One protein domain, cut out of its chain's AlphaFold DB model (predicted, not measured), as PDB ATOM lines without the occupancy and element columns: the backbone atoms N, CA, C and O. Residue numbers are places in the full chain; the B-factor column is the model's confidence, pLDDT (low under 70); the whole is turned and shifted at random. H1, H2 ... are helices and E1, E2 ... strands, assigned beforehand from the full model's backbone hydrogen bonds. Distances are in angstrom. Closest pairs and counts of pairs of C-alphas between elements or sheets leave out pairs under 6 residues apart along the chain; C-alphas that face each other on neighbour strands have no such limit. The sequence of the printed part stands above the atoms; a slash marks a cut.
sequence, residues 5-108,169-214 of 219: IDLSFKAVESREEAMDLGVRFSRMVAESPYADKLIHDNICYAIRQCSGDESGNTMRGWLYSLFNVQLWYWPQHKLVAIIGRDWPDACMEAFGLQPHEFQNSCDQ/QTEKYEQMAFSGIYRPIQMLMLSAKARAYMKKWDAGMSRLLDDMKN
ATOM      1  N   ILE A   5     -23.390 -21.991  23.904       92.81
ATOM      2  CA  ILE A   5     -23.330 -21.286  22.628       92.81
ATOM      3  C   ILE A   5     -23.234 -22.268  21.464       92.81
ATOM      4  O   ILE A   5     -22.491 -23.243  21.501       92.81
ATOM      5  N   ASP A   6     -23.978 -21.970  20.404       94.38
ATOM      6  CA  ASP A   6     -23.885 -22.671  19.131       94.38
ATOM      7  C   ASP A   6     -23.081 -21.837  18.139       94.38
ATOM      8  O   ASP A   6     -23.394 -20.663  17.907       94.38
ATOM      9  N   LEU A   7     -22.071 -22.452  17.529       96.38
ATOM     10  CA  LEU A   7     -21.187 -21.817  16.559       96.38
ATOM     11  C   LEU A   7     -21.170 -22.618  15.261       96.38
ATOM     12  O   LEU A   7     -20.887 -23.811  15.250       96.38
ATOM     13  N   SER A   8     -21.452 -21.945  14.150       96.94
ATOM     14  CA  SER A   8     -21.408 -22.544  12.817       96.94
ATOM     15  C   SER A   8     -20.206 -22.026  12.043       96.94
ATOM     16  O   SER A   8     -20.210 -20.881  11.586       96.94
ATOM     17  N   PHE A   9     -19.173 -22.858  11.925       96.94
ATOM     18  CA  PHE A   9     -17.857 -22.450  11.438       96.94
ATOM     19  C   PHE A   9     -17.741 -22.406   9.915       96.94
ATOM     20  O   PHE A   9     -18.394 -23.158   9.191       96.94
ATOM     21  N   LYS A  10     -16.833 -21.554   9.438       96.62
ATOM     22  CA  LYS A  10     -16.365 -21.508   8.056       96.62
ATOM     23  C   LYS A  10     -14.921 -21.013   7.995       96.62
ATOM     24  O   LYS A  10     -14.553 -20.077   8.703       96.62
ATOM     25  N   ALA A  11     -14.114 -21.625   7.135       96.75
ATOM     26  CA  ALA A  11     -12.785 -21.115   6.816       96.75
ATOM     27  C   ALA A  11     -12.896 -19.861   5.932       96.75
ATOM     28  O   ALA A  11     -13.745 -19.809   5.038       96.75
ATOM     29  N   VAL A  12     -12.052 -18.867   6.196       97.00
ATOM     30  CA  VAL A  12     -11.984 -17.589   5.472       97.00
ATOM     31  C   VAL A  12     -10.540 -17.096   5.423       97.00
ATOM     32  O   VAL A  12      -9.809 -17.202   6.401       97.00
ATOM     33  N   GLU A  13     -10.115 -16.499   4.318       96.88
ATOM     34  CA  GLU A  13      -8.729 -16.044   4.152       96.88
ATOM     35  C   GLU A  13      -8.470 -14.660   4.751       96.88
ATOM     36  O   GLU A  13      -7.320 -14.297   5.014       96.88
ATOM     37  N   SER A  14      -9.525 -13.870   4.958       97.81
ATOM     38  CA  SER A  14      -9.399 -12.515   5.477       97.81
ATOM     39  C   SER A  14     -10.639 -12.022   6.217       97.81
ATOM     40  O   SER A  14     -11.732 -12.593   6.155       97.81
ATOM     41  N   ARG A  15     -10.465 -10.879   6.884       97.75
ATOM     42  CA  ARG A  15     -11.539 -10.152   7.559       97.75
ATOM     43  C   ARG A  15     -12.628  -9.709   6.579       97.75
ATOM     44  O   ARG A  15     -13.808  -9.734   6.912       97.75
ATOM     45  N   GLU A  16     -12.248  -9.298   5.372       98.25
ATOM     46  CA  GLU A  16     -13.179  -8.888   4.319       98.25
ATOM     47  C   GLU A  16     -14.066 -10.053   3.876       98.25
ATOM     48  O   GLU A  16     -15.264  -9.858   3.680       98.25
ATOM     49  N   GLU A  17     -13.507 -11.260   3.771       98.12
ATOM     50  CA  GLU A  17     -14.281 -12.459   3.449       98.12
ATOM     51  C   GLU A  17     -15.246 -12.835   4.583       98.12
ATOM     52  O   GLU A  17     -16.411 -13.146   4.322       98.12
ATOM     53  N   ALA A  18     -14.817 -12.711   5.845       98.06
ATOM     54  CA  ALA A  18     -15.701 -12.871   7.003       98.06
ATOM     55  C   ALA A  18     -16.869 -11.862   6.982       98.06
ATOM     56  O   ALA A  18     -18.023 -12.223   7.228       98.06
ATOM     57  N   MET A  19     -16.593 -10.601   6.635       98.06
ATOM     58  CA  MET A  19     -17.631  -9.578   6.494       98.06
ATOM     59  C   MET A  19     -18.579  -9.864   5.327       98.06
ATOM     60  O   MET A  19     -19.793  -9.708   5.473       98.06
ATOM     61  N   ASP A  20     -18.052 -10.284   4.177       97.94
ATOM     62  CA  ASP A  20     -18.859 -10.654   3.015       97.94
ATOM     63  C   ASP A  20     -19.781 -11.842   3.322       97.94
ATOM     64  O   ASP A  20     -20.966 -11.803   2.973       97.94
ATOM     65  N   LEU A  21     -19.287 -12.850   4.054       97.94
ATOM     66  CA  LEU A  21     -20.110 -13.947   4.562       97.94
ATOM     67  C   LEU A  21     -21.275 -13.412   5.405       97.94
ATOM     68  O   LEU A  21     -22.428 -13.743   5.123       97.94
ATOM     69  N   GLY A  22     -20.995 -12.550   6.387       97.25
ATOM     70  CA  GLY A  22     -22.016 -11.950   7.247       97.25
ATOM     71  C   GLY A  22     -23.066 -11.147   6.474       97.25
ATOM     72  O   GLY A  22     -24.271 -11.292   6.703       97.25
ATOM     73  N   VAL A  23     -22.639 -10.346   5.491       97.25
ATOM     74  CA  VAL A  23     -23.539  -9.582   4.611       97.25
ATOM     75  C   VAL A  23     -24.398 -10.503   3.744       97.25
ATOM     76  O   VAL A  23     -25.605 -10.281   3.635       97.25
ATOM     77  N   ARG A  24     -23.815 -11.525   3.109       97.38
ATOM     78  CA  ARG A  24     -24.573 -12.446   2.249       97.38
ATOM     79  C   ARG A  24     -25.560 -13.280   3.057       97.38
ATOM     80  O   ARG A  24     -26.716 -13.385   2.653       97.38
ATOM     81  N   PHE A  25     -25.129 -13.813   4.199       97.44
ATOM     82  CA  PHE A  25     -25.972 -14.630   5.068       97.44
ATOM     83  C   PHE A  25     -27.145 -13.815   5.628       97.44
ATOM     84  O   PHE A  25     -28.300 -14.191   5.438       97.44
ATOM     85  N   SER A  26     -26.878 -12.640   6.212       96.62
ATOM     86  CA  SER A  26     -27.934 -11.756   6.742       96.62
ATOM     87  C   SER A  26     -28.952 -11.328   5.685       96.62
ATOM     88  O   SER A  26     -30.154 -11.302   5.960       96.62
ATOM     89  N   ARG A  27     -28.505 -11.036   4.457       95.56
ATOM     90  CA  ARG A  27     -29.409 -10.714   3.344       95.56
ATOM     91  C   ARG A  27     -30.287 -11.899   2.966       95.56
ATOM     92  O   ARG A  27     -31.492 -11.710   2.847       95.56
ATOM     93  N   MET A  28     -29.705 -13.089   2.823       95.56
ATOM     94  CA  MET A  28     -30.454 -14.297   2.472       95.56
ATOM     95  C   MET A  28     -31.508 -14.627   3.531       95.56
ATOM     96  O   MET A  28     -32.664 -14.854   3.188       95.56
ATOM     97  N   VAL A  29     -31.155 -14.569   4.818       95.44
ATOM     98  CA  VAL A  29     -32.095 -14.840   5.919       95.44
ATOM     99  C   VAL A  29     -33.299 -13.889   5.890       95.44
ATOM    100  O   VAL A  29     -34.413 -14.300   6.208       95.44
ATOM    101  N   ALA A  30     -33.114 -12.636   5.467       95.00
ATOM    102  CA  ALA A  30     -34.185 -11.643   5.370       95.00
ATOM    103  C   ALA A  30     -35.070 -11.762   4.112       95.00
ATOM    104  O   ALA A  30     -36.025 -10.991   3.957       95.00
ATOM    105  N   GLU A  31     -34.781 -12.702   3.212       94.06
ATOM    106  CA  GLU A  31     -35.570 -12.962   2.009       94.06
ATOM    107  C   GLU A  31     -36.591 -14.088   2.223       94.06
ATOM    108  O   GLU A  31     -36.426 -14.977   3.054       94.06
ATOM    109  N   SER A  32     -37.691 -14.056   1.467       91.50
ATOM    110  CA  SER A  32     -38.639 -15.177   1.422       91.50
ATOM    111  C   SER A  32     -38.032 -16.297   0.559       91.50
ATOM    112  O   SER A  32     -37.449 -15.983  -0.479       91.50
ATOM    113  N   PRO A  33     -38.157 -17.581   0.942       93.75
ATOM    114  CA  PRO A  33     -39.007 -18.112   2.015       93.75
ATOM    115  C   PRO A  33     -38.371 -18.137   3.420       93.75
ATOM    116  O   PRO A  33     -39.069 -18.425   4.390       93.75
ATOM    117  N   TYR A  34     -37.083 -17.823   3.560       94.75
ATOM    118  CA  TYR A  34     -36.318 -17.996   4.805       94.75
ATOM    119  C   TYR A  34     -36.837 -17.136   5.959       94.75
ATOM    120  O   TYR A  34     -37.107 -17.651   7.043       94.75
ATOM    121  N   ALA A  35     -37.085 -15.852   5.696       95.56
ATOM    122  CA  ALA A  35     -37.659 -14.927   6.666       95.56
ATOM    123  C   ALA A  35     -39.035 -15.389   7.164       95.56
ATOM    124  O   ALA A  35     -39.397 -15.162   8.317       95.56
ATOM    125  N   ASP A  36     -39.805 -16.048   6.294       94.00
ATOM    126  CA  ASP A  36     -41.158 -16.496   6.614       94.00
ATOM    127  C   ASP A  36     -41.120 -17.672   7.584       94.00
ATOM    128  O   ASP A  36     -41.902 -17.685   8.536       94.00
ATOM    129  N   LYS A  37     -40.186 -18.606   7.366       93.56
ATOM    130  CA  LYS A  37     -39.894 -19.708   8.288       93.56
ATOM    131  C   LYS A  37     -39.343 -19.182   9.614       93.56
ATOM    132  O   LYS A  37     -39.881 -19.527  10.657       93.56
ATOM    133  N   LEU A  38     -38.355 -18.286   9.579       94.94
ATOM    134  CA  LEU A  38     -37.724 -17.757  10.792       94.94
ATOM    135  C   LEU A  38     -38.726 -17.031  11.705       94.94
ATOM    136  O   LEU A  38     -38.753 -17.269  12.911       94.94
ATOM    137  N   ILE A  39     -39.590 -16.181  11.134       95.25
ATOM    138  CA  ILE A  39     -40.655 -15.501  11.888       95.25
ATOM    139  C   ILE A  39     -41.668 -16.509  12.430       95.25
ATOM    140  O   ILE A  39     -42.108 -16.366  13.569       95.25
ATOM    141  N   HIS A  40     -42.072 -17.484  11.615       93.12
ATOM    142  CA  HIS A  40     -43.037 -18.501  12.018       93.12
ATOM    143  C   HIS A  40     -42.523 -19.318  13.208       93.12
ATOM    144  O   HIS A  40     -43.217 -19.425  14.217       93.12
ATOM    145  N   ASP A  41     -41.294 -19.822  13.115       92.38
ATOM    146  CA  ASP A  41     -40.700 -20.706  14.119       92.38
ATOM    147  C   ASP A  41     -40.446 -19.955  15.447       92.38
ATOM    148  O   ASP A  41     -40.498 -20.551  16.520       92.38
ATOM    149  N   ASN A  42     -40.319 -18.620  15.400       93.12
ATOM    150  CA  ASN A  42     -40.128 -17.757  16.572       93.12
ATOM    151  C   ASN A  42     -41.383 -16.972  17.006       93.12
ATOM    152  O   ASN A  42     -41.307 -16.102  17.883       93.12
ATOM    153  N   ILE A  43     -42.557 -17.247  16.424       91.88
ATOM    154  CA  ILE A  43     -43.743 -16.396  16.618       91.88
ATOM    155  C   ILE A  43     -44.238 -16.367  18.068       91.88
ATOM    156  O   ILE A  43     -44.769 -15.357  18.532       91.88
ATOM    157  N   CYS A  44     -44.039 -17.454  18.817       88.88
ATOM    158  CA  CYS A  44     -44.461 -17.548  20.211       88.88
ATOM    159  C   CYS A  44     -43.754 -16.506  21.100       88.88
ATOM    160  O   CYS A  44     -44.372 -15.953  22.014       88.88
ATOM    161  N   TYR A  45     -42.495 -16.174  20.795       89.56
ATOM    162  CA  TYR A  45     -41.740 -15.128  21.481       89.56
ATOM    163  C   TYR A  45     -42.269 -13.741  21.126       89.56
ATOM    164  O   TYR A  45     -42.462 -12.921  22.024       89.56
ATOM    165  N   ALA A  46     -42.598 -13.505  19.850       89.81
ATOM    166  CA  ALA A  46     -43.223 -12.257  19.421       89.81
ATOM    167  C   ALA A  46     -44.549 -12.013  20.149       89.81
ATOM    168  O   ALA A  46     -44.813 -10.899  20.576       89.81
ATOM    169  N   ILE A  47     -45.372 -13.046  20.343       87.06
ATOM    170  CA  ILE A  47     -46.648 -12.929  21.064       87.06
ATOM    171  C   ILE A  47     -46.422 -12.536  22.519       87.06
ATOM    172  O   ILE A  47     -47.058 -11.605  23.005       87.06
ATOM    173  N   ARG A  48     -45.476 -13.187  23.203       85.38
ATOM    174  CA  ARG A  48     -45.152 -12.849  24.596       85.38
ATOM    175  C   ARG A  48     -44.608 -11.429  24.743       85.38
ATOM    176  O   ARG A  48     -44.956 -10.755  25.702       85.38
ATOM    177  N   GLN A  49     -43.760 -10.993  23.815       85.62
ATOM    178  CA  GLN A  49     -43.062  -9.710  23.917       85.62
ATOM    179  C   GLN A  49     -43.872  -8.536  23.354       85.62
ATOM    180  O   GLN A  49     -43.812  -7.440  23.898       85.62
ATOM    181  N   CYS A  50     -44.635  -8.749  22.281       85.81
ATOM    182  CA  CYS A  50     -45.310  -7.687  21.527       85.81
ATOM    183  C   CYS A  50     -46.819  -7.593  21.808       85.81
ATOM    184  O   CYS A  50     -47.493  -6.755  21.208       85.81
ATOM    185  N   SER A  51     -47.385  -8.453  22.663       77.00
ATOM    186  CA  SER A  51     -48.807  -8.375  23.015       77.00
ATOM    187  C   SER A  51     -49.137  -7.014  23.636       77.00
ATOM    188  O   SER A  51     -48.503  -6.592  24.598       77.00
ATOM    189  N   GLY A  52     -50.147  -6.334  23.088       73.31
ATOM    190  CA  GLY A  52     -50.565  -5.004  23.543       73.31
ATOM    191  C   GLY A  52     -49.674  -3.844  23.078       73.31
ATOM    192  O   GLY A  52     -49.912  -2.713  23.490       73.31
ATOM    193  N   ASP A  53     -48.675  -4.079  22.217       79.00
ATOM    194  CA  ASP A  53     -47.868  -3.001  21.634       79.00
ATOM    195  C   ASP A  53     -48.629  -2.269  20.516       79.00
ATOM    196  O   ASP A  53     -48.580  -2.642  19.340       79.00
ATOM    197  N   GLU A  54     -49.320  -1.188  20.881       71.94
ATOM    198  CA  GLU A  54     -49.989  -0.299  19.923       71.94
ATOM    199  C   GLU A  54     -49.002   0.572  19.127       71.94
ATOM    200  O   GLU A  54     -49.308   1.001  18.013       71.94
ATOM    201  N   SER A  55     -47.797   0.806  19.662       79.19
ATOM    202  CA  SER A  55     -46.785   1.676  19.046       79.19
ATOM    203  C   SER A  55     -46.037   1.006  17.887       79.19
ATOM    204  O   SER A  55     -45.546   1.681  16.982       79.19
ATOM    205  N   GLY A  56     -45.943  -0.326  17.908       79.69
ATOM    206  CA  GLY A  56     -45.163  -1.126  16.962       79.69
ATOM    207  C   GLY A  56     -43.650  -1.103  17.204       79.69
ATOM    208  O   GLY A  56     -42.913  -1.738  16.444       79.69
ATOM    209  N   ASN A  57     -43.169  -0.397  18.232       86.75
ATOM    210  CA  ASN A  57     -41.747  -0.327  18.560       86.75
ATOM    211  C   ASN A  57     -41.208  -1.664  19.072       86.75
ATOM    212  O   ASN A  57     -40.084  -2.032  18.729       86.75
ATOM    213  N   THR A  58     -42.006  -2.416  19.829       90.31
ATOM    214  CA  THR A  58     -41.603  -3.723  20.354       90.31
ATOM    215  C   THR A  58     -41.502  -4.741  19.228       90.31
ATOM    216  O   THR A  58     -40.501  -5.445  19.132       90.31
ATOM    217  N   MET A  59     -42.461  -4.732  18.294       92.06
ATOM    218  CA  MET A  59     -42.385  -5.542  17.068       92.06
ATOM    219  C   MET A  59     -41.124  -5.223  16.257       92.06
ATOM    220  O   MET A  59     -40.433  -6.123  15.781       92.06
ATOM    221  N   ARG A  60     -40.802  -3.933  16.116       91.75
ATOM    222  CA  ARG A  60     -39.604  -3.489  15.399       91.75
ATOM    223  C   ARG A  60     -38.322  -3.960  16.090       91.75
ATOM    224  O   ARG A  60     -37.419  -4.430  15.405       91.75
ATOM    225  N   GLY A  61     -38.245  -3.841  17.416       92.62
ATOM    226  CA  GLY A  61     -37.112  -4.313  18.214       92.62
ATOM    227  C   GLY A  61     -36.935  -5.829  18.130       92.62
ATOM    228  O   GLY A  61     -35.828  -6.298  17.877       92.62
ATOM    229  N   TRP A  62     -38.032  -6.582  18.236       94.44
ATOM    230  CA  TRP A  62     -38.029  -8.036  18.087       94.44
ATOM    231  C   TRP A  62     -37.533  -8.466  16.703       94.44
ATOM    232  O   TRP A  62     -36.624  -9.285  16.610       94.44
ATOM    233  N   LEU A  63     -38.049  -7.859  15.628       95.25
ATOM    234  CA  LEU A  63     -37.577  -8.135  14.267       95.25
ATOM    235  C   LEU A  63     -36.107  -7.756  14.077       95.25
ATOM    236  O   LEU A  63     -35.369  -8.504  13.446       95.25
ATOM    237  N   TYR A  64     -35.656  -6.619  14.615       93.12
ATOM    238  CA  TYR A  64     -34.234  -6.282  14.552       93.12
ATOM    239  C   TYR A  64     -33.379  -7.337  15.239       93.12
ATOM    240  O   TYR A  64     -32.388  -7.742  14.649       93.12
ATOM    241  N   SER A  65     -33.774  -7.803  16.425       92.69
ATOM    242  CA  SER A  65     -33.055  -8.857  17.142       92.69
ATOM    243  C   SER A  65     -33.057 -10.174  16.368       92.69
ATOM    244  O   SER A  65     -32.013 -10.799  16.239       92.69
ATOM    245  N   LEU A  66     -34.209 -10.580  15.827       94.88
ATOM    246  CA  LEU A  66     -34.375 -11.848  15.115       94.88
ATOM    247  C   LEU A  66     -33.546 -11.912  13.825       94.88
ATOM    248  O   LEU A  66     -33.025 -12.962  13.470       94.88
ATOM    249  N   PHE A  67     -33.428 -10.787  13.117       95.94
ATOM    250  CA  PHE A  67     -32.666 -10.683  11.870       95.94
ATOM    251  C   PHE A  67     -31.264 -10.089  12.076       95.94
ATOM    252  O   PHE A  67     -30.630  -9.667  11.103       95.94
ATOM    253  N   ASN A  68     -30.780 -10.011  13.318       95.94
ATOM    254  CA  ASN A  68     -29.418  -9.588  13.613       95.94
ATOM    255  C   ASN A  68     -28.496 -10.808  13.625       95.94
ATOM    256  O   ASN A  68     -28.465 -11.567  14.590       95.94
ATOM    257  N   VAL A  69     -27.731 -10.979  12.553       96.81
ATOM    258  CA  VAL A  69     -26.752 -12.059  12.442       96.81
ATOM    259  C   VAL A  69     -25.471 -11.615  13.127       96.81
ATOM    260  O   VAL A  69     -24.870 -10.616  12.729       96.81
ATOM    261  N   GLN A  70     -25.046 -12.361  14.141       96.50
ATOM    262  CA  GLN A  70     -23.774 -12.146  14.819       96.50
ATOM    263  C   GLN A  70     -22.738 -13.146  14.316       96.50
ATOM    264  O   GLN A  70     -23.047 -14.321  14.110       96.50
ATOM    265  N   LEU A  71     -21.513 -12.664  14.121       96.88
ATOM    266  CA  LEU A  71     -20.364 -13.491  13.789       96.88
ATOM    267  C   LEU A  71     -19.187 -13.179  14.702       96.88
ATOM    268  O   LEU A  71     -18.978 -12.025  15.089       96.88
ATOM    269  N   TRP A  72     -18.385 -14.205  14.956       97.69
ATOM    270  CA  TRP A  72     -17.044 -14.075  15.509       97.69
ATOM    271  C   TRP A  72     -16.016 -14.469  14.464       97.69
ATOM    272  O   TRP A  72     -16.185 -15.471  13.771       97.69
ATOM    273  N   TYR A  73     -14.967 -13.666  14.336       98.12
ATOM    274  CA  TYR A  73     -13.863 -13.902  13.416       98.12
ATOM    275  C   TYR A  73     -12.561 -14.028  14.205       98.12
ATOM    276  O   TYR A  73     -12.236 -13.127  14.971       98.12
ATOM    277  N   TRP A  74     -11.818 -15.113  13.990       97.94
ATOM    278  CA  TRP A  74     -10.500 -15.378  14.574       97.94
ATOM    279  C   TRP A  74      -9.422 -15.208  13.493       97.94
ATOM    280  O   TRP A  74      -9.155 -16.155  12.740       97.94
ATOM    281  N   PRO A  75      -8.775 -14.027  13.391       96.25
ATOM    282  CA  PRO A  75      -7.792 -13.756  12.342       96.25
ATOM    283  C   PRO A  75      -6.631 -14.752  12.324       96.25
ATOM    284  O   PRO A  75      -6.163 -15.149  11.259       96.25
ATOM    285  N   GLN A  76      -6.178 -15.188  13.502       96.00
ATOM    286  CA  GLN A  76      -5.040 -16.096  13.667       96.00
ATOM    287  C   GLN A  76      -5.345 -17.511  13.157       96.00
ATOM    288  O   GLN A  76      -4.422 -18.265  12.851       96.00
ATOM    289  N   HIS A  77      -6.626 -17.865  13.069       96.69
ATOM    290  CA  HIS A  77      -7.090 -19.189  12.667       96.69
ATOM    291  C   HIS A  77      -7.751 -19.197  11.292       96.69
ATOM    292  O   HIS A  77      -8.159 -20.269  10.854       96.69
ATOM    293  N   LYS A  78      -7.855 -18.038  10.615       96.81
ATOM    294  CA  LYS A  78      -8.564 -17.926   9.328       96.81
ATOM    295  C   LYS A  78      -9.973 -18.527   9.412       96.81
ATOM    296  O   LYS A  78     -10.428 -19.275   8.547       96.81
ATOM    297  N   LEU A  79     -10.640 -18.238  10.526       97.81
ATOM    298  CA  LEU A  79     -11.861 -18.910  10.941       97.81
ATOM    299  C   LEU A  79     -12.918 -17.874  11.288       97.81
ATOM    300  O   LEU A  79     -12.639 -16.890  11.970       97.81
ATOM    301  N   VAL A  80     -14.146 -18.112  10.851       97.88
ATOM    302  CA  VAL A  80     -15.314 -17.337  11.259       97.88
ATOM    303  C   VAL A  80     -16.410 -18.290  11.719       97.88
ATOM    304  O   VAL A  80     -16.517 -19.402  11.204       97.88
ATOM    305  N   ALA A  81     -17.231 -17.865  12.670       97.94
ATOM    306  CA  ALA A  81     -18.434 -18.580  13.066       97.94
ATOM    307  C   ALA A  81     -19.648 -17.657  13.052       97.94
ATOM    308  O   ALA A  81     -19.573 -16.523  13.524       97.94
ATOM    309  N   ILE A  82     -20.771 -18.162  12.543       97.50
ATOM    310  CA  ILE A  82     -22.093 -17.574  12.777       97.50
ATOM    311  C   ILE A  82     -22.626 -18.115  14.099       97.50
ATOM    312  O   ILE A  82     -22.586 -19.322  14.339       97.50
ATOM    313  N   ILE A  83     -23.119 -17.214  14.943       95.69
ATOM    314  CA  ILE A  83     -23.649 -17.554  16.263       95.69
ATOM    315  C   ILE A  83     -25.116 -17.973  16.142       95.69
ATOM    316  O   ILE A  83     -25.899 -17.333  15.435       95.69
ATOM    317  N   GLY A  84     -25.490 -19.020  16.877       91.12
ATOM    318  CA  GLY A  84     -26.857 -19.516  17.006       91.12
ATOM    319  C   GLY A  84     -27.152 -20.745  16.144       91.12
ATOM    320  O   GLY A  84     -26.551 -20.952  15.090       91.12
ATOM    321  N   ARG A  85     -28.110 -21.554  16.610       84.81
ATOM    322  CA  ARG A  85     -28.571 -22.794  15.962       84.81
ATOM    323  C   ARG A  85     -29.851 -22.619  15.145       84.81
ATOM    324  O   ARG A  85     -30.024 -23.306  14.146       84.81
ATOM    325  N   ASP A  86     -30.719 -21.684  15.526       85.44
ATOM    326  CA  ASP A  86     -32.097 -21.584  15.011       85.44
ATOM    327  C   ASP A  86     -32.222 -20.843  13.664       85.44
ATOM    328  O   ASP A  86     -33.230 -20.191  13.364       85.44
ATOM    329  N   TRP A  87     -31.188 -20.923  12.829       93.38
ATOM    330  CA  TRP A  87     -31.227 -20.382  11.475       93.38
ATOM    331  C   TRP A  87     -31.990 -21.329  10.534       93.38
ATOM    332  O   TRP A  87     -31.965 -22.542  10.729       93.38
ATOM    333  N   PRO A  88     -32.658 -20.826   9.477       93.25
ATOM    334  CA  PRO A  88     -33.343 -21.695   8.521       93.25
ATOM    335  C   PRO A  88     -32.387 -22.712   7.870       93.25
ATOM    336  O   PRO A  88     -31.390 -22.304   7.275       93.25
ATOM    337  N   ASP A  89     -32.728 -24.006   7.894       92.69
ATOM    338  CA  ASP A  89     -31.869 -25.100   7.389       92.69
ATOM    339  C   ASP A  89     -31.345 -24.854   5.969       92.69
ATOM    340  O   ASP A  89     -30.160 -25.004   5.695       92.69
ATOM    341  N   ALA A  90     -32.213 -24.387   5.069       91.88
ATOM    342  CA  ALA A  90     -31.842 -24.096   3.687       91.88
ATOM    343  C   ALA A  90     -30.848 -22.922   3.556       91.88
ATOM    344  O   ALA A  90     -30.080 -22.873   2.597       91.88
ATOM    345  N   CYS A  91     -30.831 -21.979   4.509       92.12
ATOM    346  CA  CYS A  91     -29.760 -20.985   4.593       92.12
ATOM    347  C   CYS A  91     -28.462 -21.646   5.057       92.12
ATOM    348  O   CYS A  91     -27.430 -21.436   4.432       92.12
ATOM    349  N   MET A  92     -28.506 -22.459   6.111       94.31
ATOM    350  CA  MET A  92     -27.316 -23.146   6.623       94.31
ATOM    351  C   MET A  92     -26.671 -24.028   5.547       94.31
ATOM    352  O   MET A  92     -25.475 -23.904   5.284       94.31
ATOM    353  N   GLU A  93     -27.476 -24.814   4.831       94.12
ATOM    354  CA  GLU A  93     -27.045 -25.669   3.722       94.12
ATOM    355  C   GLU A  93     -26.426 -24.862   2.571       94.12
ATOM    356  O   GLU A  93     -25.338 -25.194   2.103       94.12
ATOM    357  N   ALA A  94     -27.054 -23.754   2.156       94.25
ATOM    358  CA  ALA A  94     -26.540 -22.914   1.069       94.25
ATOM    359  C   ALA A  94     -25.154 -22.314   1.364       94.25
ATOM    360  O   ALA A  94     -24.402 -21.997   0.439       94.25
ATOM    361  N   PHE A  95     -24.809 -22.163   2.643       94.38
ATOM    362  CA  PHE A  95     -23.493 -21.704   3.073       94.38
ATOM    363  C   PHE A  95     -22.572 -22.838   3.547       94.38
ATOM    364  O   PHE A  95     -21.416 -22.547   3.865       94.38
ATOM    365  N   GLY A  96     -23.022 -24.097   3.533       93.19
ATOM    366  CA  GLY A  96     -22.255 -25.247   4.021       93.19
ATOM    367  C   GLY A  96     -21.933 -25.144   5.512       93.19
ATOM    368  O   GLY A  96     -20.824 -25.467   5.922       93.19
ATOM    369  N   LEU A  97     -22.866 -24.608   6.296       93.44
ATOM    370  CA  LEU A  97     -22.714 -24.365   7.724       93.44
ATOM    371  C   LEU A  97     -23.391 -25.475   8.519       93.44
ATOM    372  O   LEU A  97     -24.506 -25.885   8.198       93.44
ATOM    373  N   GLN A  98     -22.739 -25.904   9.594       91.25
ATOM    374  CA  GLN A  98     -23.308 -26.826  10.569       91.25
ATOM    375  C   GLN A  98     -23.059 -26.279  11.977       91.25
ATOM    376  O   GLN A  98     -21.927 -25.879  12.261       91.25
ATOM    377  N   PRO A  99     -24.090 -26.223  12.839       92.19
ATOM    378  CA  PRO A  99     -23.930 -25.756  14.206       92.19
ATOM    379  C   PRO A  99     -23.148 -26.782  15.025       92.19
ATOM    380  O   PRO A  99     -23.447 -27.975  14.992       92.19
ATOM    381  N   HIS A 100     -22.168 -26.294  15.774       92.75
ATOM    382  CA  HIS A 100     -21.433 -27.054  16.771       92.75
ATOM    383  C   HIS A 100     -21.699 -26.457  18.154       92.75
ATOM    384  O   HIS A 100     -21.664 -25.236  18.327       92.75
ATOM    385  N   GLU A 101     -22.003 -27.323  19.115       91.75
ATOM    386  CA  GLU A 101     -22.424 -26.945  20.462       91.75
ATOM    387  C   GLU A 101     -21.221 -26.798  21.394       91.75
ATOM    388  O   GLU A 101     -20.368 -27.681  21.454       91.75
ATOM    389  N   PHE A 102     -21.173 -25.705  22.154       91.69
ATOM    390  CA  PHE A 102     -20.215 -25.518  23.239       91.69
ATOM    391  C   PHE A 102     -20.956 -25.241  24.544       91.69
ATOM    392  O   PHE A 102     -21.746 -24.301  24.645       91.69
ATOM    393  N   GLN A 103     -20.652 -26.043  25.561       85.94
ATOM    394  CA  GLN A 103     -21.199 -25.924  26.905       85.94
ATOM    395  C   GLN A 103     -20.122 -26.274  27.948       85.94
ATOM    396  O   GLN A 103     -19.369 -27.235  27.807       85.94
ATOM    397  N   ASN A 104     -20.027 -25.483  29.019       79.12
ATOM    398  CA  ASN A 104     -18.965 -25.637  30.028       79.12
ATOM    399  C   ASN A 104     -19.263 -26.642  31.150       79.12
ATOM    400  O   ASN A 104     -18.383 -26.951  31.945       79.12
ATOM    401  N   SER A 105     -20.507 -27.117  31.255       74.38
ATOM    402  CA  SER A 105     -20.982 -27.962  32.363       74.38
ATOM    403  C   SER A 105     -21.554 -29.307  31.892       74.38
ATOM    404  O   SER A 105     -22.307 -29.936  32.636       74.38
ATOM    405  N   CYS A 106     -21.260 -29.727  30.659       72.19
ATOM    406  CA  CYS A 106     -21.660 -31.023  30.110       72.19
ATOM    407  C   CYS A 106     -20.452 -31.945  29.926       72.19
ATOM    408  O   CYS A 106     -19.309 -31.517  30.067       72.19
ATOM    409  N   ASP A 107     -20.728 -33.207  29.599       78.38
ATOM    410  CA  ASP A 107     -19.706 -34.115  29.095       78.38
ATOM    411  C   ASP A 107     -19.155 -33.573  27.762       78.38
ATOM    412  O   ASP A 107     -19.921 -33.151  26.892       78.38
ATOM    413  N   GLN A 108     -17.832 -33.524  27.641       81.81
ATOM    414  CA  GLN A 108     -17.097 -32.910  26.528       81.81
ATOM    415  C   GLN A 108     -16.512 -33.975  25.587       81.81
ATOM    416  O   GLN A 108     -15.561 -33.722  24.846       81.81
ATOM    417  N   GLN A 169     -13.101  -8.652  28.186       83.69
ATOM    418  CA  GLN A 169     -12.493  -8.180  26.944       83.69
ATOM    419  C   GLN A 169     -11.449  -9.191  26.470       83.69
ATOM    420  O   GLN A 169     -10.595  -9.614  27.246       83.69
ATOM    421  N   THR A 170     -11.496  -9.541  25.187       88.12
ATOM    422  CA  THR A 170     -10.557 -10.479  24.571       88.12
ATOM    423  C   THR A 170     -10.129  -9.983  23.196       88.12
ATOM    424  O   THR A 170     -10.910  -9.375  22.467       88.12
ATOM    425  N   GLU A 171      -8.868 -10.235  22.851       89.75
ATOM    426  CA  GLU A 171      -8.286  -9.931  21.537       89.75
ATOM    427  C   GLU A 171      -8.257 -11.168  20.620       89.75
ATOM    428  O   GLU A 171      -7.772 -11.101  19.490       89.75
ATOM    429  N   LYS A 172      -8.763 -12.316  21.101       92.50
ATOM    430  CA  LYS A 172      -8.746 -13.589  20.362       92.50
ATOM    431  C   LYS A 172      -9.663 -13.581  19.141       92.50
ATOM    432  O   LYS A 172      -9.375 -14.272  18.169       92.50
ATOM    433  N   TYR A 173     -10.745 -12.809  19.180       95.50
ATOM    434  CA  TYR A 173     -11.682 -12.697  18.069       95.50
ATOM    435  C   TYR A 173     -12.291 -11.305  17.952       95.50
ATOM    436  O   TYR A 173     -12.412 -10.551  18.916       95.50
ATOM    437  N   GLU A 174     -12.726 -10.987  16.740       95.50
ATOM    438  CA  GLU A 174     -13.523  -9.808  16.436       95.50
ATOM    439  C   GLU A 174     -15.009 -10.164  16.421       95.50
ATOM    440  O   GLU A 174     -15.423 -11.124  15.767       95.50
ATOM    441  N   GLN A 175     -15.829  -9.353  17.092       95.12
ATOM    442  CA  GLN A 175     -17.284  -9.476  17.048       95.12
ATOM    443  C   GLN A 175     -17.865  -8.589  15.950       95.12
ATOM    444  O   GLN A 175     -17.569  -7.395  15.872       95.12
ATOM    445  N   MET A 176     -18.730  -9.161  15.118       96.44
ATOM    446  CA  MET A 176     -19.400  -8.457  14.030       96.44
ATOM    447  C   MET A 176     -20.903  -8.722  14.074       96.44
ATOM    448  O   MET A 176     -21.345  -9.815  14.418       96.44
ATOM    449  N   ALA A 177     -21.698  -7.721  13.698       96.19
ATOM    450  CA  ALA A 177     -23.149  -7.829  13.630       96.19
ATOM    451  C   ALA A 177     -23.667  -7.263  12.304       96.19
ATOM    452  O   ALA A 177     -23.303  -6.157  11.896       96.19
ATOM    453  N   PHE A 178     -24.538  -8.024  11.649       96.56
ATOM    454  CA  PHE A 178     -25.106  -7.700  10.349       96.56
ATOM    455  C   PHE A 178     -26.624  -7.766  10.425       96.56
ATOM    456  O   PHE A 178     -27.212  -8.810  10.707       96.56
ATOM    457  N   SER A 179     -27.278  -6.645  10.129       94.56
ATOM    458  CA  SER A 179     -28.733  -6.623  10.055       94.56
ATOM    459  C   SER A 179     -29.203  -7.149   8.702       94.56
ATOM    460  O   SER A 179     -28.901  -6.563   7.660       94.56
ATOM    461  N   GLY A 180     -30.021  -8.201   8.719       93.94
ATOM    462  CA  GLY A 180     -30.731  -8.661   7.527       93.94
ATOM    463  C   GLY A 180     -31.770  -7.651   7.027       93.94
ATOM    464  O   GLY A 180     -32.118  -7.631   5.846       93.94
ATOM    465  N   ILE A 181     -32.237  -6.743   7.891       94.62
ATOM    466  CA  ILE A 181     -33.194  -5.690   7.533       94.62
ATOM    467  C   ILE A 181     -32.431  -4.428   7.114       94.62
ATOM    468  O   ILE A 181     -32.261  -3.484   7.885       94.62
ATOM    469  N   TYR A 182     -31.995  -4.398   5.856       90.19
ATOM    470  CA  TYR A 182     -31.174  -3.309   5.313       90.19
ATOM    471  C   TYR A 182     -31.978  -2.234   4.562       90.19
ATOM    472  O   TYR A 182     -31.436  -1.182   4.219       90.19
ATOM    473  N   ARG A 183     -33.277  -2.452   4.304       91.12
ATOM    474  CA  ARG A 183     -34.185  -1.450   3.719       91.12
ATOM    475  C   ARG A 183     -35.398  -1.194   4.616       91.12
ATOM    476  O   ARG A 183     -36.015  -2.153   5.080       91.12
ATOM    477  N   PRO A 184     -35.858   0.066   4.757       91.06
ATOM    478  CA  PRO A 184     -37.071   0.384   5.519       91.06
ATOM    479  C   PRO A 184     -38.314  -0.398   5.068       91.06
ATOM    480  O   PRO A 184     -39.122  -0.812   5.895       91.06
ATOM    481  N   ILE A 185     -38.446  -0.661   3.762       92.88
ATOM    482  CA  ILE A 185     -39.577  -1.427   3.222       92.88
ATOM    483  C   ILE A 185     -39.597  -2.882   3.712       92.88
ATOM    484  O   ILE A 185     -40.676  -3.424   3.939       92.88
ATOM    485  N   GLN A 186     -38.433  -3.502   3.950       94.06
ATOM    486  CA  GLN A 186     -38.370  -4.860   4.500       94.06
ATOM    487  C   GLN A 186     -38.938  -4.890   5.916       94.06
ATOM    488  O   GLN A 186     -39.737  -5.768   6.219       94.06
ATOM    489  N   MET A 187     -38.618  -3.896   6.752       94.88
ATOM    490  CA  MET A 187     -39.180  -3.801   8.103       94.88
ATOM    491  C   MET A 187     -40.714  -3.758   8.074       94.88
ATOM    492  O   MET A 187     -41.369  -4.466   8.838       94.88
ATOM    493  N   LEU A 188     -41.294  -2.971   7.161       93.25
ATOM    494  CA  LEU A 188     -42.749  -2.892   6.991       93.25
ATOM    495  C   LEU A 188     -43.344  -4.238   6.556       93.25
ATOM    496  O   LEU A 188     -44.331  -4.693   7.138       93.25
ATOM    497  N   MET A 189     -42.733  -4.893   5.565       94.69
ATOM    498  CA  MET A 189     -43.193  -6.189   5.058       94.69
ATOM    499  C   MET A 189     -43.102  -7.289   6.122       94.69
ATOM    500  O   MET A 189     -44.076  -8.011   6.336       94.69
ATOM    501  N   LEU A 190     -41.973  -7.393   6.823       95.62
ATOM    502  CA  LEU A 190     -41.756  -8.383   7.881       95.62
ATOM    503  C   LEU A 190     -42.690  -8.138   9.071       95.62
ATOM    504  O   LEU A 190     -43.293  -9.084   9.569       95.62
ATOM    505  N   SER A 191     -42.915  -6.875   9.456       93.94
ATOM    506  CA  SER A 191     -43.891  -6.514  10.497       93.94
ATOM    507  C   SER A 191     -45.309  -6.941  10.127       93.94
ATOM    508  O   SER A 191     -46.044  -7.468  10.964       93.94
ATOM    509  N   ALA A 192     -45.712  -6.740   8.869       92.94
ATOM    510  CA  ALA A 192     -47.017  -7.182   8.390       92.94
ATOM    511  C   ALA A 192     -47.148  -8.715   8.436       92.94
ATOM    512  O   ALA A 192     -48.178  -9.223   8.886       92.94
ATOM    513  N   LYS A 193     -46.099  -9.447   8.035       93.94
ATOM    514  CA  LYS A 193     -46.061 -10.916   8.108       93.94
ATOM    515  C   LYS A 193     -46.124 -11.424   9.549       93.94
ATOM    516  O   LYS A 193     -46.974 -12.259   9.848       93.94
ATOM    517  N   ALA A 194     -45.308 -10.879  10.450       94.00
ATOM    518  CA  ALA A 194     -45.313 -11.239  11.867       94.00
ATOM    519  C   ALA A 194     -46.698 -11.021  12.494       94.00
ATOM    520  O   ALA A 194     -47.265 -11.944  13.074       94.00
ATOM    521  N   ARG A 195     -47.326  -9.858  12.270       91.88
ATOM    522  CA  ARG A 195     -48.700  -9.593  12.737       91.88
ATOM    523  C   ARG A 195     -49.723 -10.574  12.165       91.88
ATOM    524  O   ARG A 195     -50.656 -10.961  12.865       91.88
ATOM    525  N   ALA A 196     -49.579 -10.970  10.900       92.25
ATOM    526  CA  ALA A 196     -50.457 -11.967  10.296       92.25
ATOM    527  C   ALA A 196     -50.293 -13.345  10.959       92.25
ATOM    528  O   ALA A 196     -51.298 -14.014  11.211       92.25
ATOM    529  N   TYR A 197     -49.063 -13.753  11.282       92.75
ATOM    530  CA  TYR A 197     -48.804 -14.990  12.021       92.75
ATOM    531  C   TYR A 197     -49.328 -14.936  13.460       92.75
ATOM    532  O   TYR A 197     -50.002 -15.877  13.870       92.75
ATOM    533  N   MET A 198     -49.136 -13.827  14.183       90.50
ATOM    534  CA  MET A 198     -49.695 -13.646  15.534       90.50
ATOM    535  C   MET A 198     -51.220 -13.805  15.537       90.50
ATOM    536  O   MET A 198     -51.760 -14.594  16.301       90.50
ATOM    537  N   LYS A 199     -51.926 -13.147  14.605       88.88
ATOM    538  CA  LYS A 199     -53.389 -13.278  14.486       88.88
ATOM    539  C   LYS A 199     -53.836 -14.718  14.221       88.88
ATOM    540  O   LYS A 199     -54.855 -15.153  14.754       88.88
ATOM    541  N   LYS A 200     -53.105 -15.452  13.374       88.75
ATOM    542  CA  LYS A 200     -53.392 -16.870  13.100       88.75
ATOM    543  C   LYS A 200     -53.178 -17.728  14.345       88.75
ATOM    544  O   LYS A 200     -53.999 -18.604  14.608       88.75
ATOM    545  N   TRP A 201     -52.116 -17.459  15.098       86.50
ATOM    546  CA  TRP A 201     -51.831 -18.136  16.356       86.50
ATOM    547  C   TRP A 201     -52.937 -17.904  17.387       86.50
ATOM    548  O   TRP A 201     -53.487 -18.870  17.906       86.50
ATOM    549  N   ASP A 202     -53.333 -16.650  17.621       84.12
ATOM    550  CA  ASP A 202     -54.390 -16.303  18.582       84.12
ATOM    551  C   ASP A 202     -55.729 -16.956  18.224       84.12
ATOM    552  O   ASP A 202     -56.425 -17.491  19.090       84.12
ATOM    553  N   ALA A 203     -56.078 -16.977  16.933       85.31
ATOM    554  CA  ALA A 203     -57.268 -17.668  16.449       85.31
ATOM    555  C   ALA A 203     -57.181 -19.190  16.662       85.31
ATOM    556  O   ALA A 203     -58.173 -19.811  17.044       85.31
ATOM    557  N   GLY A 204     -56.010 -19.792  16.433       84.50
ATOM    558  CA  GLY A 204     -55.761 -21.211  16.696       84.50
ATOM    559  C   GLY A 204     -55.865 -21.558  18.182       84.50
ATOM    560  O   GLY A 204     -56.561 -22.504  18.542       84.50
ATOM    561  N   MET A 205     -55.253 -20.750  19.048       82.75
ATOM    562  CA  MET A 205     -55.325 -20.907  20.501       82.75
ATOM    563  C   MET A 205     -56.745 -20.723  21.034       82.75
ATOM    564  O   MET A 205     -57.175 -21.492  21.888       82.75
ATOM    565  N   SER A 206     -57.493 -19.754  20.504       79.94
ATOM    566  CA  SER A 206     -58.897 -19.548  20.880       79.94
ATOM    567  C   SER A 206     -59.745 -20.777  20.545       79.94
ATOM    568  O   SER A 206     -60.480 -21.254  21.404       79.94
ATOM    569  N   ARG A 207     -59.570 -21.359  19.347       84.69
ATOM    570  CA  ARG A 207     -60.249 -22.608  18.960       84.69
ATOM    571  C   ARG A 207     -59.869 -23.780  19.861       84.69
ATOM    572  O   ARG A 207     -60.755 -24.484  20.322       84.69
ATOM    573  N   LEU A 208     -58.579 -23.957  20.157       83.25
ATOM    574  CA  LEU A 208     -58.111 -24.994  21.085       83.25
ATOM    575  C   LEU A 208     -58.753 -24.850  22.472       83.25
ATOM    576  O   LEU A 208     -59.213 -25.835  23.044       83.25
ATOM    577  N   LEU A 209     -58.816 -23.628  23.007       81.00
ATOM    578  CA  LEU A 209     -59.446 -23.357  24.300       81.00
ATOM    579  C   LEU A 209     -60.959 -23.606  24.271       81.00
ATOM    580  O   LEU A 209     -61.501 -24.129  25.247       81.00
ATOM    581  N   ASP A 210     -61.635 -23.259  23.176       82.56
ATOM    582  CA  ASP A 210     -63.057 -23.547  22.984       82.56
ATOM    583  C   ASP A 210     -63.313 -25.058  22.890       82.56
ATOM    584  O   ASP A 210     -64.227 -25.558  23.542       82.56
ATOM    585  N   ASP A 211     -62.476 -25.809  22.173       84.50
ATOM    586  CA  ASP A 211     -62.565 -27.271  22.069       84.50
ATOM    587  C   ASP A 211     -62.307 -27.960  23.419       84.50
ATOM    588  O   ASP A 211     -62.986 -28.930  23.771       84.50
ATOM    589  N   MET A 212     -61.369 -27.438  24.217       80.69
ATOM    590  CA  MET A 212     -61.094 -27.919  25.575       80.69
ATOM    591  C   MET A 212     -62.253 -27.632  26.538       80.69
ATOM    592  O   MET A 212     -62.592 -28.486  27.356       80.69
ATOM    593  N   LYS A 213     -62.888 -26.454  26.439       79.62
ATOM    594  CA  LYS A 213     -64.062 -26.087  27.254       79.62
ATOM    595  C   LYS A 213     -65.319 -26.850  26.842       79.62
ATOM    596  O   LYS A 213     -66.118 -27.211  27.701       79.62
ATOM    597  N   ASN A 214     -65.482 -27.102  25.545       78.69
ATOM    598  CA  ASN A 214     -66.637 -27.801  24.983       78.69
ATOM    599  C   ASN A 214     -66.446 -29.325  24.912       78.69
ATOM    600  O   ASN A 214     -67.358 -30.033  24.483       78.69
TER     601      ASN A 214
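Overview. This is residues 5 to 108 and 169 to 214 of the 219 residues of an uncharacterized protein of Flavonifractor plautii (UniProt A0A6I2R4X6). A strongly twisted sheet of five strands with the helix H1 over it makes one lobe; beyond one end of H1 the short helices H2, H3 and H4 form a second group, and the long helix H6 packs on these three with part of its length. Residues 203 to 213 of H6 stick out as a free arm, while the short H5 packs near the end of H1. The printed part has 150 residues, with six named helices and five named strands in the order E1 H1 H2 H3 H4 E2 E3 H5 E4 E5 H6. The sheet's order is E4 E1 E3 E2 E5, all antiparallel, and the class is mixed, helices and strands. The whole is only just loose, close to compact, with a radius of gyration of the C-alphas of 18.1 A and spans of 62 by 43 by 31 A.

Arrangement. Start with E1, residues 5 to 11, an inner strand. On one side of it look for E3, residues 79 to 83, antiparallel at 145 degrees, with N 10 and O 80 2.8 A apart, within hydrogen-bond range. On its other side is the edge strand E4, residues 99 to 103, antiparallel at 134 degrees, with N 100 and O 7 at 2.8 A. E2, residues 68 to 74, forms a hairpin with E3 at 153 degrees, with N 81 and O 72 at 2.8 A. The other edge strand is E5, residues 174 to 179, antiparallel to E2 at 157 degrees, with N 178 and O 69 at 2.8 A. H1, residues 15 to 29, is on the sheet at a height of 6.6 A, over E3 and E2; this gives two layers, a helix on one face of a sheet. It runs along the strands, at 21 degrees to E2 on the local plane, and its closest C-alphas to E2 are those of Ser 26 and Val 69, 5.8 A. H5, residues 89 to 95, only grazes the sheet with residues 92 to 95. H5 touches residues 25 to 29 of H1, closest at the C-alphas of Val 29 and Cys 91, 6.7 A, at a shallow tilt of 31 degrees, opposite ways. E3, H5 and E4 are a split strand-helix-strand unit, two strands running the same way with E1 between them, and its crossover is right-handed. Now find H2, residues 34 to 41: it only just touches H1, only at the corner, with 3 pairs of C-alphas within 8 A, closest at Val 29 and Ala 35, 5.6 A. H3, residues 43 to 50, and H4, residues 57 to 66, are a helical hairpin at a steep tilt of 38 degrees, closest at the C-alphas of Cys 50 and Thr 58, 5.6 A. H4 only grazes the sheet with residues 62 to 66. H6, residues 184 to 213, touches H2 at a shallow tilt of 30 degrees, the same way, closest at the C-alphas of Ile 39 and Ala 194, 6.3 A. It is about perpendicular to H3, at 78 degrees, and touches it closest at the C-alphas of Ile 47 and Met 198, 6.4 A. It touches H4 too, about perpendicular at 82 degrees, closest at the C-alphas of Met 59 and Ser 191, 6.8 A. H1 and H6 are apart. In H1, H2, H3, H4, H5 and H6 every O i to N i+4 pair is within hydrogen-bond range.

Along the chain. Find C-alpha 5 at (-23.330, -21.286, 22.628); from there E1 runs 19.0 A to C-alpha 11. H1 begins at C-alpha 15, (-11.539, -10.152, 7.559), and runs 21.1 A. H2, H3 and H4 follow, with 10.6, 10.1 and 14.1 A. E2 measures 19.8 A, E3 13.0 A, H5 10.0 A, E4 13.0 A and E5 16.8 A. H6 runs 43.6 A to C-alpha 213 at (-64.062, -26.087, 27.254).

Size, cuts and confidence. The two C-alphas farthest apart are those of Gln 76 and Asn 214, 63.7 A. Residues 109 to 168 are not printed, and C-alphas 108 and 169 are 25.2 A apart across this cut, which lies in the link from E4 to E5. Of the links that are printed whole, H3 to H4 is short and the others are tight. Without the free residues 203 to 214 the body spans 48 by 37 by 31 A. The mean pLDDT of the printed part is 91.5, and no printed residue is under 70.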